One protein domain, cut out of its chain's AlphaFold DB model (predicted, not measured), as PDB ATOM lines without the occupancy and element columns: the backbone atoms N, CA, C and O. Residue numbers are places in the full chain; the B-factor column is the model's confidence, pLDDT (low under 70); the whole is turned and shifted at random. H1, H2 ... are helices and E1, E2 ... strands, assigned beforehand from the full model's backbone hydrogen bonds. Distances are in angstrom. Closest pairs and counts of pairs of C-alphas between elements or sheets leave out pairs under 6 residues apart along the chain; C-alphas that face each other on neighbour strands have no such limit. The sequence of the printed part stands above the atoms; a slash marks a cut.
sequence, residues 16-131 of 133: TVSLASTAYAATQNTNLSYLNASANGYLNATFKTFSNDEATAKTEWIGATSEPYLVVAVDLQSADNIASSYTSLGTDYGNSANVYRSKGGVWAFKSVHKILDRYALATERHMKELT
ATOM      1  N   THR A  16      14.898 -29.169  -2.598       54.59
ATOM      2  CA  THR A  16      14.789 -30.631  -2.641       54.59
ATOM      3  C   THR A  16      14.233 -31.121  -1.330       54.59
ATOM      4  O   THR A  16      14.786 -30.850  -0.269       54.59
ATOM      5  N   VAL A  17      13.153 -31.885  -1.426       59.78
ATOM      6  CA  VAL A  17      12.617 -32.652  -0.311       59.78
ATOM      7  C   VAL A  17      12.836 -34.116  -0.651       59.78
ATOM      8  O   VAL A  17      12.323 -34.629  -1.645       59.78
ATOM      9  N   SER A  18      13.667 -34.781   0.147       52.19
ATOM     10  CA  SER A  18      13.890 -36.218   0.046       52.19
ATOM     11  C   SER A  18      13.004 -36.936   1.056       52.19
ATOM     12  O   SER A  18      13.152 -36.719   2.257       52.19
ATOM     13  N   LEU A  19      12.130 -37.822   0.589       51.97
ATOM     14  CA  LEU A  19      11.248 -38.595   1.460       51.97
ATOM     15  C   LEU A  19      11.887 -39.956   1.735       51.97
ATOM     16  O   LEU A  19      12.047 -40.757   0.824       51.97
ATOM     17  N   ALA A  20      12.320 -40.223   2.964       44.47
ATOM     18  CA  ALA A  20      12.699 -41.574   3.374       44.47
ATOM     19  C   ALA A  20      11.478 -42.211   4.045       44.47
ATOM     20  O   ALA A  20      11.134 -41.843   5.165       44.47
ATOM     21  N   SER A  21      10.779 -43.110   3.352       43.81
ATOM     22  CA  SER A  21       9.670 -43.853   3.947       43.81
ATOM     23  C   SER A  21      10.196 -45.129   4.601       43.81
ATOM     24  O   SER A  21      10.879 -45.950   3.988       43.81
ATOM     25  N   THR A  22       9.885 -45.298   5.882       40.56
ATOM     26  CA  THR A  22      10.015 -46.574   6.580       40.56
ATOM     27  C   THR A  22       8.972 -47.530   6.006       40.56
ATOM     28  O   THR A  22       7.790 -47.389   6.303       40.56
ATOM     29  N   ALA A  23       9.423 -48.423   5.126       44.88
ATOM     30  CA  ALA A  23       8.784 -49.654   4.656       44.88
ATOM     31  C   ALA A  23       7.303 -49.844   5.012       44.88
ATOM     32  O   ALA A  23       7.001 -50.620   5.899       44.88
ATOM     33  N   TYR A  24       6.391 -49.164   4.321       48.59
ATOM     34  CA  TYR A  24       4.969 -49.509   4.236       48.59
ATOM     35  C   TYR A  24       4.384 -48.789   3.018       48.59
ATOM     36  O   TYR A  24       4.905 -47.754   2.601       48.59
ATOM     37  N   ALA A  25       3.323 -49.359   2.442       49.03
ATOM     38  CA  ALA A  25       2.530 -48.854   1.319       49.03
ATOM     39  C   ALA A  25       1.917 -47.464   1.587       49.03
ATOM     40  O   ALA A  25       0.707 -47.309   1.723       49.03
ATOM     41  N   ALA A  26       2.749 -46.439   1.719       56.78
ATOM     42  CA  ALA A  26       2.297 -45.085   1.932       56.78
ATOM     43  C   ALA A  26       2.220 -44.406   0.572       56.78
ATOM     44  O   ALA A  26       3.237 -44.047  -0.021       56.78
ATOM     45  N   THR A  27       0.995 -44.206   0.096       65.06
ATOM     46  CA  THR A  27       0.731 -43.082  -0.795       65.06
ATOM     47  C   THR A  27       1.204 -41.823  -0.074       65.06
ATOM     48  O   THR A  27       0.737 -41.530   1.029       65.06
ATOM     49  N   GLN A  28       2.170 -41.116  -0.648       74.12
ATOM     50  CA  GLN A  28       2.784 -39.943  -0.037       74.12
ATOM     51  C   GLN A  28       2.559 -38.722  -0.905       74.12
ATOM     52  O   GLN A  28       2.803 -38.759  -2.107       74.12
ATOM     53  N   ASN A  29       2.149 -37.635  -0.258       83.38
ATOM     54  CA  ASN A  29       2.013 -36.325  -0.875       83.38
ATOM     55  C   ASN A  29       3.057 -35.392  -0.264       83.38
ATOM     56  O   ASN A  29       3.350 -35.467   0.930       83.38
ATOM     57  N   THR A  30       3.637 -34.512  -1.067       83.00
ATOM     58  CA  THR A  30       4.640 -33.542  -0.624       83.00
ATOM     59  C   THR A  30       4.418 -32.223  -1.315       83.00
ATOM     60  O   THR A  30       4.310 -32.176  -2.534       83.00
ATOM     61  N   ASN A  31       4.413 -31.147  -0.544       87.12
ATOM     62  CA  ASN A  31       4.322 -29.806  -1.093       87.12
ATOM     63  C   ASN A  31       5.741 -29.271  -1.290       87.12
ATOM     64  O   ASN A  31       6.584 -29.359  -0.396       87.12
ATOM     65  N   LEU A  32       5.996 -28.715  -2.464       85.75
ATOM     66  CA  LEU A  32       7.208 -27.994  -2.809       85.75
ATOM     67  C   LEU A  32       6.841 -26.534  -3.014       85.75
ATOM     68  O   LEU A  32       5.840 -26.232  -3.661       85.75
ATOM     69  N   SER A  33       7.673 -25.634  -2.517       86.19
ATOM     70  CA  SER A  33       7.549 -24.210  -2.786       86.19
ATOM     71  C   SER A  33       8.911 -23.629  -3.126       86.19
ATOM     72  O   SER A  33       9.932 -23.986  -2.534       86.19
ATOM     73  N   TYR A  34       8.928 -22.750  -4.120       82.00
ATOM     74  CA  TYR A  34      10.093 -21.965  -4.484       82.00
ATOM     75  C   TYR A  34       9.634 -20.627  -5.065       82.00
ATOM     76  O   TYR A  34       8.868 -20.600  -6.028       82.00
ATOM     77  N   LEU A  35      10.094 -19.518  -4.475       81.50
ATOM     78  CA  LEU A  35       9.567 -18.176  -4.754       81.50
ATOM     79  C   LEU A  35       8.030 -18.163  -4.623       81.50
ATOM     80  O   LEU A  35       7.497 -18.591  -3.601       81.50
ATOM     81  N   ASN A  36       7.329 -17.709  -5.665       81.88
ATOM     82  CA  ASN A  36       5.869 -17.681  -5.744       81.88
ATOM     83  C   ASN A  36       5.280 -18.927  -6.432       81.88
ATOM     84  O   ASN A  36       4.074 -18.988  -6.660       81.88
ATOM     85  N   ALA A  37       6.109 -19.917  -6.777       84.62
ATOM     86  CA  ALA A  37       5.670 -21.161  -7.394       84.62
ATOM     87  C   ALA A  37       5.509 -22.258  -6.336       84.62
ATOM     88  O   ALA A  37       6.325 -22.400  -5.423       84.62
ATOM     89  N   SER A  38       4.452 -23.057  -6.466       90.69
ATOM     90  CA  SER A  38       4.185 -24.197  -5.584       90.69
ATOM     91  C   SER A  38       3.822 -25.422  -6.407       90.69
ATOM     92  O   SER A  38       3.088 -25.305  -7.381       90.69
ATOM     93  N   ALA A  39       4.319 -26.592  -6.024       91.12
ATOM     94  CA  ALA A  39       4.060 -27.866  -6.686       91.12
ATOM     95  C   ALA A  39       3.718 -28.951  -5.661       91.12
ATOM     96  O   ALA A  39       4.175 -28.897  -4.525       91.12
ATOM     97  N   ASN A  40       2.960 -29.958  -6.078       92.88
ATOM     98  CA  ASN A  40       2.707 -31.164  -5.307       92.88
ATOM     99  C   ASN A  40       3.420 -32.356  -5.943       92.88
ATOM    100  O   ASN A  40       3.246 -32.654  -7.124       92.88
ATOM    101  N   GLY A  41       4.215 -33.037  -5.131       90.88
ATOM    102  CA  GLY A  41       4.773 -34.351  -5.386       90.88
ATOM    103  C   GLY A  41       3.872 -35.444  -4.822       90.88
ATOM    104  O   GLY A  41       3.304 -35.293  -3.742       90.88
ATOM    105  N   TYR A  42       3.774 -36.547  -5.548       91.25
ATOM    106  CA  TYR A  42       2.989 -37.723  -5.216       91.25
ATOM    107  C   TYR A  42       3.833 -38.972  -5.447       91.25
ATOM    108  O   TYR A  42       4.487 -39.089  -6.483       91.25
ATOM    109  N   LEU A  43       3.769 -39.928  -4.528       92.81
ATOM    110  CA  LEU A  43       4.239 -41.296  -4.718       92.81
ATOM    111  C   LEU A  43       3.099 -42.239  -4.368       92.81
ATOM    112  O   LEU A  43       2.543 -42.148  -3.280       92.81
ATOM    113  N   ASN A  44       2.771 -43.150  -5.272       91.81
ATOM    114  CA  ASN A  44       1.854 -44.251  -5.028       91.81
ATOM    115  C   ASN A  44       2.599 -45.560  -5.288       91.81
ATOM    116  O   ASN A  44       3.203 -45.710  -6.349       91.81
ATOM    117  N   ALA A  45       2.566 -46.481  -4.329       90.94
ATOM    118  CA  ALA A  45       3.248 -47.764  -4.408       90.94
ATOM    119  C   ALA A  45       2.277 -48.906  -4.104       90.94
ATOM    120  O   ALA A  45       1.485 -48.838  -3.166       90.94
ATOM    121  N   THR A  46       2.364 -49.975  -4.890       89.38
ATOM    122  CA  THR A  46       1.596 -51.207  -4.715       89.38
ATOM    123  C   THR A  46       2.564 -52.376  -4.630       89.38
ATOM    124  O   THR A  46       3.279 -52.656  -5.591       89.38
ATOM    125  N   PHE A  47       2.564 -53.067  -3.491       87.62
ATOM    126  CA  PHE A  47       3.382 -54.259  -3.273       87.62
ATOM    127  C   PHE A  47       2.559 -55.515  -3.540       87.62
ATOM    128  O   PHE A  47       1.408 -55.605  -3.099       87.62
ATOM    129  N   LYS A  48       3.118 -56.469  -4.285       84.62
ATOM    130  CA  LYS A  48       2.392 -57.649  -4.775       84.62
ATOM    131  C   LYS A  48       3.161 -58.925  -4.432       84.62
ATOM    132  O   LYS A  48       4.368 -59.003  -4.588       84.62
ATOM    133  N   THR A  49       2.453 -59.963  -3.986       79.44
ATOM    134  CA  THR A  49       3.062 -61.230  -3.529       79.44
ATOM    135  C   THR A  49       3.527 -62.155  -4.654       79.44
ATOM    136  O   THR A  49       4.445 -62.941  -4.445       79.44
ATOM    137  N   PHE A  50       2.901 -62.091  -5.832       84.00
ATOM    138  CA  PHE A  50       3.149 -63.027  -6.944       84.00
ATOM    139  C   PHE A  50       3.551 -62.331  -8.250       84.00
ATOM    140  O   PHE A  50       3.529 -62.933  -9.321       84.00
ATOM    141  N   SER A  51       3.893 -61.051  -8.177       88.06
ATOM    142  CA  SER A  51       4.316 -60.245  -9.317       88.06
ATOM    143  C   SER A  51       5.253 -59.149  -8.837       88.06
ATOM    144  O   SER A  51       5.408 -58.944  -7.639       88.06
ATOM    145  N   ASN A  52       5.844 -58.416  -9.773       91.94
ATOM    146  CA  ASN A  52       6.640 -57.248  -9.431       91.94
ATOM    147  C   ASN A  52       5.816 -56.206  -8.661       91.94
ATOM    148  O   ASN A  52       4.628 -56.005  -8.939       91.94
ATOM    149  N   ASP A  53       6.489 -55.517  -7.747       91.38
ATOM    150  CA  ASP A  53       5.959 -54.344  -7.076       91.38
ATOM    151  C   ASP A  53       5.945 -53.166  -8.054       91.38
ATOM    152  O   ASP A  53       6.737 -53.094  -9.000       91.38
ATOM    153  N   GLU A  54       5.020 -52.238  -7.852       93.38
ATOM    154  CA  GLU A  54       4.765 -51.131  -8.768       93.38
ATOM    155  C   GLU A  54       4.800 -49.805  -8.025       93.38
ATOM    156  O   GLU A  54       4.286 -49.693  -6.912       93.38
ATOM    157  N   ALA A  55       5.363 -48.782  -8.663       93.44
ATOM    158  CA  ALA A  55       5.337 -47.429  -8.141       93.44
ATOM    159  C   ALA A  55       5.147 -46.387  -9.244       93.44
ATOM    160  O   ALA A  55       5.745 -46.468 -10.321       93.44
ATOM    161  N   THR A  56       4.342 -45.377  -8.924       94.94
ATOM    162  CA  THR A  56       4.127 -44.174  -9.727       94.94
ATOM    163  C   THR A  56       4.521 -42.964  -8.898       94.94
ATOM    164  O   THR A  56       3.951 -42.740  -7.831       94.94
ATOM    165  N   ALA A  57       5.461 -42.166  -9.394       94.50
ATOM    166  CA  ALA A  57       5.841 -40.893  -8.803       94.50
ATOM    167  C   ALA A  57       5.501 -39.747  -9.758       94.50
ATOM    168  O   ALA A  57       5.848 -39.801 -10.935       94.50
ATOM    169  N   LYS A  58       4.845 -38.703  -9.255       95.25
ATOM    170  CA  LYS A  58       4.351 -37.575 -10.048       95.25
ATOM    171  C   LYS A  58       4.673 -36.253  -9.361       95.25
ATOM    172  O   LYS A  58       4.548 -36.170  -8.147       95.25
ATOM    173  N   THR A  59       5.049 -35.223 -10.108       92.69
ATOM    174  CA  THR A  59       5.130 -33.842  -9.612       92.69
ATOM    175  C   THR A  59       4.336 -32.928 -10.537       92.69
ATOM    176  O   THR A  59       4.526 -32.963 -11.752       92.69
ATOM    177  N   GLU A  60       3.469 -32.093  -9.971       93.00
ATOM    178  CA  GLU A  60       2.636 -31.141 -10.713       93.00
ATOM    179  C   GLU A  60       2.570 -29.791 -10.013       93.00
ATOM    180  O   GLU A  60       2.598 -29.720  -8.788       93.00
ATOM    181  N   TRP A  61       2.443 -28.712 -10.782       93.50
ATOM    182  CA  TRP A  61       2.225 -27.380 -10.227       93.50
ATOM    183  C   TRP A  61       0.861 -27.261  -9.533       93.50
ATOM    184  O   TRP A  61      -0.152 -27.776 -10.008       93.50
ATOM    185  N   ILE A  62       0.833 -26.532  -8.421       91.62
ATOM    186  CA  ILE A  62      -0.386 -26.071  -7.759       91.62
ATOM    187  C   ILE A  62      -0.777 -24.751  -8.423       91.62
ATOM    188  O   ILE A  62      -0.246 -23.692  -8.095       91.62
ATOM    189  N   GLY A  63      -1.701 -24.823  -9.380       85.50
ATOM    190  CA  GLY A  63      -2.080 -23.670 -10.196       85.50
ATOM    191  C   GLY A  63      -1.044 -23.330 -11.273       85.50
ATOM    192  O   GLY A  63      -0.114 -24.090 -11.542       85.50
ATOM    193  N   ALA A  64      -1.236 -22.190 -11.937       75.94
ATOM    194  CA  ALA A  64      -0.293 -21.705 -12.938       75.94
ATOM    195  C   ALA A  64       0.939 -21.092 -12.253       75.94
ATOM    196  O   ALA A  64       0.804 -20.238 -11.380       75.94
ATOM    197  N   THR A  65       2.137 -21.497 -12.676       74.00
ATOM    198  CA  THR A  65       3.374 -20.811 -12.281       74.00
ATOM    199  C   THR A  65       3.494 -19.475 -13.020       74.00
ATOM    200  O   THR A  65       3.290 -19.419 -14.235       74.00
ATOM    201  N   SER A  66       3.844 -18.401 -12.306       76.31
ATOM    202  CA  SER A  66       4.231 -17.115 -12.909       76.31
ATOM    203  C   SER A  66       5.636 -17.147 -13.516       76.31
ATOM    204  O   SER A  66       6.014 -16.230 -14.239       76.31
ATOM    205  N   GLU A  67       6.403 -18.202 -13.233       78.69
ATOM    206  CA  GLU A  67       7.810 -18.341 -13.589       78.69
ATOM    207  C   GLU A  67       7.961 -19.351 -14.746       78.69
ATOM    208  O   GLU A  67       8.046 -20.561 -14.505       78.69
ATOM    209  N   PRO A  68       8.001 -18.908 -16.018       79.12
ATOM    210  CA  PRO A  68       8.018 -19.806 -17.182       79.12
ATOM    211  C   PRO A  68       9.323 -20.605 -17.320       79.12
ATOM    212  O   PRO A  68       9.381 -21.603 -18.043       79.12
ATOM    213  N   TYR A  69      10.379 -20.167 -16.632       81.69
ATOM    214  CA  TYR A  69      11.670 -20.843 -16.594       81.69
ATOM    215  C   TYR A  69      11.726 -21.962 -15.560       81.69
ATOM    216  O   TYR A  69      12.664 -22.746 -15.597       81.69
ATOM    217  N   LEU A  70      10.748 -22.091 -14.664       86.81
ATOM    218  CA  LEU A  70      10.733 -23.204 -13.725       86.81
ATOM    219  C   LEU A  70      10.125 -24.455 -14.364       86.81
ATOM    220  O   LEU A  70       9.185 -24.402 -15.161       86.81
ATOM    221  N   VAL A  71      10.668 -25.605 -13.986       90.12
ATOM    222  CA  VAL A  71      10.115 -26.931 -14.271       90.12
ATOM    223  C   VAL A  71      10.064 -27.741 -12.987       90.12
ATOM    224  O   VAL A  71      10.817 -27.493 -12.045       90.12
ATOM    225  N   VAL A  72       9.184 -28.730 -12.952       90.44
ATOM    226  CA  VAL A  72       9.188 -29.749 -11.906       90.44
ATOM    227  C   VAL A  72       9.944 -30.973 -12.384       90.44
ATOM    228  O   VAL A  72       9.988 -31.260 -13.578       90.44
ATOM    229  N   ALA A  73      10.519 -31.708 -11.443       89.88
ATOM    230  CA  ALA A  73      11.137 -32.995 -11.696       89.88
ATOM    231  C   ALA A  73      10.751 -34.009 -10.624       89.88
ATOM    232  O   ALA A  73      10.386 -33.654  -9.494       89.88
ATOM    233  N   VAL A  74      10.852 -35.280 -10.989       90.25
ATOM    234  CA  VAL A  74      10.705 -36.406 -10.075       90.25
ATOM    235  C   VAL A  74      11.727 -37.480 -10.408       90.25
ATOM    236  O   VAL A  74      11.925 -37.810 -11.574       90.25
ATOM    237  N   ASP A  75      12.366 -38.029  -9.382       91.81
ATOM    238  CA  ASP A  75      13.208 -39.221  -9.470       91.81
ATOM    239  C   ASP A  75      12.597 -40.325  -8.604       91.81
ATOM    240  O   ASP A  75      12.428 -40.143  -7.397       91.81
ATOM    241  N   LEU A  76      12.228 -41.446  -9.226       93.62
ATOM    242  CA  LEU A  76      11.696 -42.629  -8.555       93.62
ATOM    243  C   LEU A  76      12.840 -43.595  -8.266       93.62
ATOM    244  O   LEU A  76      13.585 -43.976  -9.164       93.62
ATOM    245  N   GLN A  77      12.937 -44.036  -7.021       93.00
ATOM    246  CA  GLN A  77      14.009 -44.874  -6.508       93.00
ATOM    247  C   GLN A  77      13.443 -46.104  -5.793       93.00
ATOM    248  O   GLN A  77      12.331 -46.074  -5.262       93.00
ATOM    249  N   SER A  78      14.232 -47.174  -5.723       92.69
ATOM    250  CA  SER A  78      13.916 -48.380  -4.946       92.69
ATOM    251  C   SER A  78      15.095 -48.841  -4.107       92.69
ATOM    252  O   SER A  78      16.237 -48.671  -4.529       92.69
ATOM    253  N   ALA A  79      14.814 -49.517  -2.999       91.00
ATOM    254  CA  ALA A  79      15.783 -50.300  -2.242       91.00
ATOM    255  C   ALA A  79      15.318 -51.761  -2.151       91.00
ATOM    256  O   ALA A  79      14.137 -52.025  -1.915       91.00
ATOM    257  N   ASP A  80      16.247 -52.701  -2.322       89.38
ATOM    258  CA  ASP A  80      15.940 -54.142  -2.366       89.38
ATOM    259  C   ASP A  80      15.786 -54.761  -0.964       89.38
ATOM    260  O   ASP A  80      15.164 -55.801  -0.789       89.38
ATOM    261  N   ASN A  81      16.349 -54.120   0.061       86.06
ATOM    262  CA  ASN A  81      16.187 -54.478   1.471       86.06
ATOM    263  C   ASN A  81      16.436 -53.246   2.361       86.06
ATOM    264  O   ASN A  81      16.783 -52.176   1.860       86.06
ATOM    265  N   ILE A  82      16.279 -53.399   3.680       84.06
ATOM    266  CA  ILE A  82      16.423 -52.308   4.659       84.06
ATOM    267  C   ILE A  82      17.828 -51.682   4.710       84.06
ATOM    268  O   ILE A  82      17.960 -50.518   5.075       84.06
ATOM    269  N   ALA A  83      18.869 -52.441   4.356       86.75
ATOM    270  CA  ALA A  83      20.259 -51.988   4.366       86.75
ATOM    271  C   ALA A  83      20.747 -51.518   2.982       86.75
ATOM    272  O   ALA A  83      21.804 -50.893   2.881       86.75
ATOM    273  N   SER A  84      20.001 -51.809   1.913       86.88
ATOM    274  CA  SER A  84      20.349 -51.397   0.555       86.88
ATOM    275  C   SER A  84      20.217 -49.889   0.379       86.88
ATOM    276  O   SER A  84      19.262 -49.258   0.832       86.88
ATOM    277  N   SER A  85      21.157 -49.310  -0.367       89.12
ATOM    278  CA  SER A  85      21.015 -47.940  -0.855       89.12
ATOM    279  C   SER A  85      19.872 -47.842  -1.866       89.12
ATOM    280  O   SER A  85      19.614 -48.781  -2.620       89.12
ATOM    281  N   TYR A  86      19.211 -46.686  -1.909       89.44
ATOM    282  CA  TYR A  86      18.204 -46.404  -2.925       89.44
ATOM    283  C   TYR A  86      18.862 -46.190  -4.290       89.44
ATOM    284  O   TYR A  86      19.764 -45.365  -4.433       89.44
ATOM    285  N   THR A  87      18.375 -46.903  -5.299       92.44
ATOM    286  CA  THR A  87      18.814 -46.781  -6.693       92.44
ATOM    287  C   THR A  87      17.719 -46.143  -7.532       92.44
ATOM    288  O   THR A  87      16.560 -46.554  -7.422       92.44
ATOM    289  N   SER A  88      18.074 -45.187  -8.393       93.56
ATOM    290  CA  SER A  88      17.125 -44.601  -9.348       93.56
ATOM    291  C   SER A  88      16.609 -45.662 -10.325       93.56
ATOM    292  O   SER A  88      17.375 -46.445 -10.883       93.56
ATOM    293  N   LEU A  89      15.290 -45.686 -10.503       93.62
ATOM    294  CA  LEU A  89      14.568 -46.494 -11.484       93.62
ATOM    295  C   LEU A  89      14.129 -45.666 -12.696       93.62
ATOM    296  O   LEU A  89      13.846 -46.211 -13.768       93.62
ATOM    297  N   GLY A  90      14.026 -44.350 -12.530       93.56
ATOM    298  CA  GLY A  90      13.656 -43.441 -13.598       93.56
ATOM    299  C   GLY A  90      13.431 -42.025 -13.100       93.56
ATOM    300  O   GLY A  90      13.015 -41.801 -11.965       93.56
ATOM    301  N   THR A  91      13.657 -41.076 -13.997       93.00
ATOM    302  CA  THR A  91      13.499 -39.648 -13.742       93.00
ATOM    303  C   THR A  91      12.685 -39.032 -14.872       93.00
ATOM    304  O   THR A  91      12.829 -39.437 -16.025       93.00
ATOM    305  N   ASP A  92      11.852 -38.051 -14.542       93.69
ATOM    306  CA  ASP A  92      11.133 -37.226 -15.512       93.69
ATOM    307  C   ASP A  92      11.126 -35.758 -15.061       93.69
ATOM    308  O   ASP A  92      11.305 -35.467 -13.871       93.69
ATOM    309  N   TYR A  93      10.955 -34.830 -16.003       91.31
ATOM    310  CA  TYR A  93      10.881 -33.398 -15.726       91.31
ATOM    311  C   TYR A  93      10.141 -32.616 -16.818       91.31
ATOM    312  O   TYR A  93      10.154 -32.976 -17.993       91.31
ATOM    313  N   GLY A  94       9.558 -31.476 -16.447       88.44
ATOM    314  CA  GLY A  94       8.848 -30.607 -17.382       88.44
ATOM    315  C   GLY A  94       7.851 -29.676 -16.699       88.44
ATOM    316  O   GLY A  94       8.022 -29.284 -15.545       88.44
ATOM    317  N   ASN A  95       6.786 -29.311 -17.418       88.88
ATOM    318  CA  ASN A  95       5.651 -28.594 -16.816       88.88
ATOM    319  C   ASN A  95       4.851 -29.494 -15.856       88.88
ATOM    320  O   ASN A  95       4.196 -29.006 -14.943       88.88
ATOM    321  N   SER A  96       4.934 -30.802 -16.059       91.00
ATOM    322  CA  SER A  96       4.601 -31.856 -15.113       91.00
ATOM    323  C   SER A  96       5.663 -32.946 -15.265       91.00
ATOM    324  O   SER A  96       6.351 -32.995 -16.286       91.00
ATOM    325  N   ALA A  97       5.831 -33.782 -14.246       93.50
ATOM    326  CA  ALA A  97       6.775 -34.893 -14.273       93.50
ATOM    327  C   ALA A  97       6.090 -36.158 -13.760       93.50
ATOM    328  O   ALA A  97       5.393 -36.100 -12.746       93.50
ATOM    329  N   ASN A  98       6.270 -37.290 -14.435       96.56
ATOM    330  CA  ASN A  98       5.653 -38.555 -14.057       96.56
ATOM    331  C   ASN A  98       6.533 -39.759 -14.418       96.56
ATOM    332  O   ASN A  98       6.917 -39.955 -15.566       96.56
ATOM    333  N   VAL A  99       6.775 -40.631 -13.443       96.44
ATOM    334  CA  VAL A  99       7.540 -41.865 -13.615       96.44
ATOM    335  C   VAL A  99       6.732 -43.036 -13.075       96.44
ATOM    336  O   VAL A  99       6.417 -43.080 -11.891       96.44
ATOM    337  N   TYR A 100       6.460 -44.018 -13.935       96.19
ATOM    338  CA  TYR A 100       5.947 -45.333 -13.544       96.19
ATOM    339  C   TYR A 100       7.022 -46.397 -13.754       96.19
ATOM    340  O   TYR A 100       7.635 -46.462 -14.829       96.19
ATOM    341  N   ARG A 101       7.245 -47.241 -12.744       96.06
ATOM    342  CA  ARG A 101       8.154 -48.389 -12.823       96.06
ATOM    343  C   ARG A 101       7.597 -49.588 -12.069       96.06
ATOM    344  O   ARG A 101       6.830 -49.453 -11.120       96.06
ATOM    345  N   SER A 102       8.046 -50.759 -12.500       94.19
ATOM    346  CA  SER A 102       7.759 -52.040 -11.869       94.19
ATOM    347  C   SER A 102       9.074 -52.781 -11.629       94.19
ATOM    348  O   SER A 102       9.913 -52.842 -12.531       94.19
ATOM    349  N   LYS A 103       9.280 -53.298 -10.414       91.25
ATOM    350  CA  LYS A 103      10.489 -54.033 -10.016       91.25
ATOM    351  C   LYS A 103      10.127 -55.101  -8.983       91.25
ATOM    352  O   LYS A 103       9.359 -54.834  -8.070       91.25
ATOM    353  N   GLY A 104      10.656 -56.311  -9.146       90.25
ATOM    354  CA  GLY A 104      10.493 -57.392  -8.172       90.25
ATOM    355  C   GLY A 104      11.532 -57.322  -7.052       90.25
ATOM    356  O   GLY A 104      12.651 -56.860  -7.276       90.25
ATOM    357  N   GLY A 105      11.165 -57.813  -5.866       85.88
ATOM    358  CA  GLY A 105      12.067 -57.873  -4.712       85.88
ATOM    359  C   GLY A 105      12.362 -56.501  -4.110       85.88
ATOM    360  O   GLY A 105      13.480 -56.262  -3.661       85.88
ATOM    361  N   VAL A 106      11.388 -55.586  -4.138       88.94
ATOM    362  CA  VAL A 106      11.554 -54.242  -3.586       88.94
ATOM    363  C   VAL A 106      11.086 -54.225  -2.142       88.94
ATOM    364  O   VAL A 106       9.951 -54.559  -1.824       88.94
ATOM    365  N   TRP A 107      11.959 -53.765  -1.255       86.94
ATOM    366  CA  TRP A 107      11.598 -53.492   0.130       86.94
ATOM    367  C   TRP A 107      10.890 -52.148   0.276       86.94
ATOM    368  O   TRP A 107       9.925 -52.020   1.028       86.94
ATOM    369  N   ALA A 108      11.372 -51.130  -0.440       87.25
ATOM    370  CA  ALA A 108      10.799 -49.794  -0.385       87.25
ATOM    371  C   ALA A 108      10.976 -49.028  -1.696       87.25
ATOM    372  O   ALA A 108      12.030 -49.089  -2.334       87.25
ATOM    373  N   PHE A 109       9.968 -48.223  -2.030       90.94
ATOM    374  CA  PHE A 109      10.070 -47.164  -3.027       90.94
ATOM    375  C   PHE A 109      10.232 -45.806  -2.351       90.94
ATOM    376  O   PHE A 109       9.736 -45.574  -1.248       90.94
ATOM    377  N   LYS A 110      10.910 -44.898  -3.045       89.81
ATOM    378  CA  LYS A 110      11.108 -43.505  -2.650       89.81
ATOM    379  C   LYS A 110      10.993 -42.624  -3.877       89.81
ATOM    380  O   LYS A 110      11.461 -42.995  -4.946       89.81
ATOM    381  N   SER A 111      10.441 -41.434  -3.713       89.56
ATOM    382  CA  SER A 111      10.501 -40.389  -4.725       89.56
ATOM    383  C   SER A 111      11.258 -39.176  -4.196       89.56
ATOM    384  O   SER A 111      11.220 -38.841  -3.008       89.56
ATOM    385  N   VAL A 112      11.972 -38.509  -5.095       88.50
ATOM    386  CA  VAL A 112      12.582 -37.206  -4.845       88.50
ATOM    387  C   VAL A 112      11.968 -36.216  -5.816       88.50
ATOM    388  O   VAL A 112      12.131 -36.343  -7.027       88.50
ATOM    389  N   HIS A 113      11.265 -35.228  -5.276       88.19
ATOM    390  CA  HIS A 113      10.588 -34.197  -6.054       88.19
ATOM    391  C   HIS A 113      11.402 -32.906  -6.000       88.19
ATOM    392  O   HIS A 113      11.982 -32.574  -4.959       88.19
ATOM    393  N   LYS A 114      11.465 -32.181  -7.121       88.44
ATOM    394  CA  LYS A 114      12.245 -30.942  -7.230       88.44
ATOM    395  C   LYS A 114      11.519 -29.898  -8.066       88.44
ATOM    396  O   LYS A 114      10.802 -30.241  -9.004       88.44
ATOM    397  N   ILE A 115      11.782 -28.635  -7.749       87.69
ATOM    398  CA  ILE A 115      11.583 -27.500  -8.651       87.69
ATOM    399  C   ILE A 115      12.968 -27.102  -9.164       87.69
ATOM    400  O   ILE A 115      13.897 -26.945  -8.370       87.69
ATOM    401  N   LEU A 116      13.113 -26.991 -10.481       87.25
ATOM    402  CA  LEU A 116      14.378 -26.741 -11.167       87.25
ATOM    403  C   LEU A 116      14.254 -25.539 -12.104       87.25
ATOM    404  O   LEU A 116      13.177 -25.260 -12.631       87.25
ATOM    405  N   ASP A 117      15.377 -24.877 -12.364       84.56
ATOM    406  CA  ASP A 117      15.499 -23.886 -13.433       84.56
ATOM    407  C   ASP A 117      15.762 -24.587 -14.783       84.56
ATOM    408  O   ASP A 117      16.746 -25.314 -14.960       84.56
ATOM    409  N   ARG A 118      14.872 -24.367 -15.756       73.44
ATOM    410  CA  ARG A 118      14.919 -24.913 -17.120       73.44
ATOM    411  C   ARG A 118      16.178 -24.493 -17.871       73.44
ATOM    412  O   ARG A 118      16.693 -25.285 -18.660       73.44
ATOM    413  N   TYR A 119      16.665 -23.272 -17.668       66.88
ATOM    414  CA  TYR A 119      17.813 -22.755 -18.415       66.88
ATOM    415  C   TYR A 119      19.131 -23.363 -17.930       66.88
ATOM    416  O   TYR A 119      20.027 -23.615 -18.740       66.88
ATOM    417  N   ALA A 120      19.222 -23.700 -16.642       60.28
ATOM    418  CA  ALA A 120      20.341 -24.471 -16.108       60.28
ATOM    419  C   ALA A 120      20.372 -25.897 -16.701       60.28
ATOM    420  O   ALA A 120      21.418 -26.346 -17.167       60.28
ATOM    421  N   LEU A 121      19.214 -26.561 -16.805       57.22
ATOM    422  CA  LEU A 121      19.094 -27.903 -17.401       57.22
ATOM    423  C   LEU A 121      19.416 -27.944 -18.906       57.22
ATOM    424  O   LEU A 121      20.054 -28.884 -19.381       57.22
ATOM    425  N   ALA A 122      18.975 -26.940 -19.672       54.06
ATOM    426  CA  ALA A 122      19.269 -26.852 -21.106       54.06
ATOM    427  C   ALA A 122      20.774 -26.684 -21.370       54.06
ATOM    428  O   ALA A 122      21.319 -27.289 -22.293       54.06
ATOM    429  N   THR A 123      21.450 -25.912 -20.517       51.62
ATOM    430  CA  THR A 123      22.899 -25.699 -20.590       51.62
ATOM    431  C   THR A 123      23.671 -26.992 -20.296       51.62
ATOM    432  O   THR A 123      24.642 -27.298 -20.988       51.62
ATOM    433  N   GLU A 124      23.220 -27.804 -19.335       50.84
ATOM    434  CA  GLU A 124      23.835 -29.104 -19.019       50.84
ATOM    435  C   GLU A 124      23.667 -30.150 -20.127       50.84
ATOM    436  O   GLU A 124      24.634 -30.836 -20.458       50.84
ATOM    437  N   ARG A 125      22.476 -30.272 -20.733       50.34
ATOM    438  CA  ARG A 125      22.278 -31.196 -21.869       50.34
ATOM    439  C   ARG A 125      23.214 -30.870 -23.022       50.34
ATOM    440  O   ARG A 125      23.848 -31.775 -23.552       50.34
ATOM    441  N   HIS A 126      23.339 -29.588 -23.349       40.50
ATOM    442  CA  HIS A 126      24.230 -29.153 -24.415       40.50
ATOM    443  C   HIS A 126      25.696 -29.476 -24.089       40.50
ATOM    444  O   HIS A 126      26.425 -29.971 -24.938       40.50
ATOM    445  N   MET A 127      26.122 -29.284 -22.837       34.44
ATOM    446  CA  MET A 127      27.466 -29.663 -22.383       34.44
ATOM    447  C   MET A 127      27.716 -31.177 -22.461       34.44
ATOM    448  O   MET A 127      28.806 -31.585 -22.858       34.44
ATOM    449  N   LYS A 128      26.725 -32.008 -22.108       41.66
ATOM    450  CA  LYS A 128      26.827 -33.473 -22.181       41.66
ATOM    451  C   LYS A 128      26.906 -33.971 -23.629       41.66
ATOM    452  O   LYS A 128      27.800 -34.736 -23.960       41.66
ATOM    453  N   GLU A 129      26.038 -33.471 -24.508       42.06
ATOM    454  CA  GLU A 129      26.076 -33.786 -25.947       42.06
ATOM    455  C   GLU A 129      27.415 -33.389 -26.593       42.06
ATOM    456  O   GLU A 129      27.900 -34.079 -27.481       42.06
ATOM    457  N   LEU A 130      28.047 -32.311 -26.121       34.69
ATOM    458  CA  LEU A 130      29.353 -31.861 -26.610       34.69
ATOM    459  C   LEU A 130      30.553 -32.627 -26.027       34.69
ATOM    460  O   LEU A 130      31.657 -32.474 -26.542       34.69
ATOM    461  N   THR A 131      30.379 -33.395 -24.948       36.94
ATOM    462  CA  THR A 131      31.470 -34.141 -24.286       36.94
ATOM    463  C   THR A 131      31.436 -35.644 -24.550       36.94
ATOM    464  O   THR A 131      32.454 -36.302 -24.357       36.94
TER     465      THR A 131
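What this domain is: This is residues 16 to 131 of the 133 residues of an uncharacterized protein of Paenibacillus sp. CGMCC 1.16610 (UniProt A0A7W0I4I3). Two twisted sheets of four strands each stand face to face as a sandwich, their long strands running nearly along each other, and H1 sticks out from one end of it as an arm with residues 122 to 131. One sheet has the order E1, E8, E5, E6, the other E2, E3, E4, E7, and both are antiparallel throughout. The printed part has 116 residues with eight named strands, E1 to E8, followed by one named helix, H1; the class is mostly strand. It is compact, with a radius of gyration of the C-alphas of 15.3 A, and spans 44 by 37 by 22 A.

How they stand to each other: E1, residues 16 to 18, is an edge strand and the antiparallel neighbour of E8, residues 108 to 117; C-alphas 18 and 112 face each other at 5.2 A, but no N and O of this pair are within hydrogen-bond range. E2, residues 28 to 34, E3, residues 37 to 46, and E4, residues 53 to 61, form a meander, each strand the antiparallel neighbour of the one before. In the hairpin E2 and E3, N 30 and O 41 are 2.8 A apart; in the hairpin E3 and E4, N 42 and O 58 are 2.7 A apart. E7, residues 96 to 103, is the other neighbour of E4, with N 57 and O 99 at 2.8 A. E5, residues 70 to 79, and E6, residues 87 to 94, form a hairpin with N 74 and O 92 at 2.9 A. E8 is the other neighbour of E5, with N 110 and O 77 at 2.9 A. Between the sheets, whose strands stand at 19 degrees, the closest C-alphas of E5 and E7 are those of Ala 73 and Ala 97, 5.4 A apart, and those of E3 and E8 are Gly 41 and His 113, 5.9 A apart. H1, residues 118 to 131, only grazes the sheet of E5 with residues 118 to 121; each of its O i to N i+4 pairs is within hydrogen-bond range.

Where its parts are: E1 begins at C-alpha 16 (14.789, -30.631, -2.641). From first to last C-alpha, E3 measures 30.4 A, E4 27.4 A, E5 29.9 A and E8 29.4 A. E8 ends at C-alpha 117 (15.499, -23.886, -13.433). H1, 20.3 A long, ends at C-alpha 131 (31.470, -34.141, -24.286).

The domain as a whole: The two C-alphas farthest apart are those of Phe 50 and Ser 66, 46.3 A. The printed part has no cut, and no link is long. The mean pLDDT of the printed part is 80.2; residues 16 to 27 and 119 to 131 are under 70.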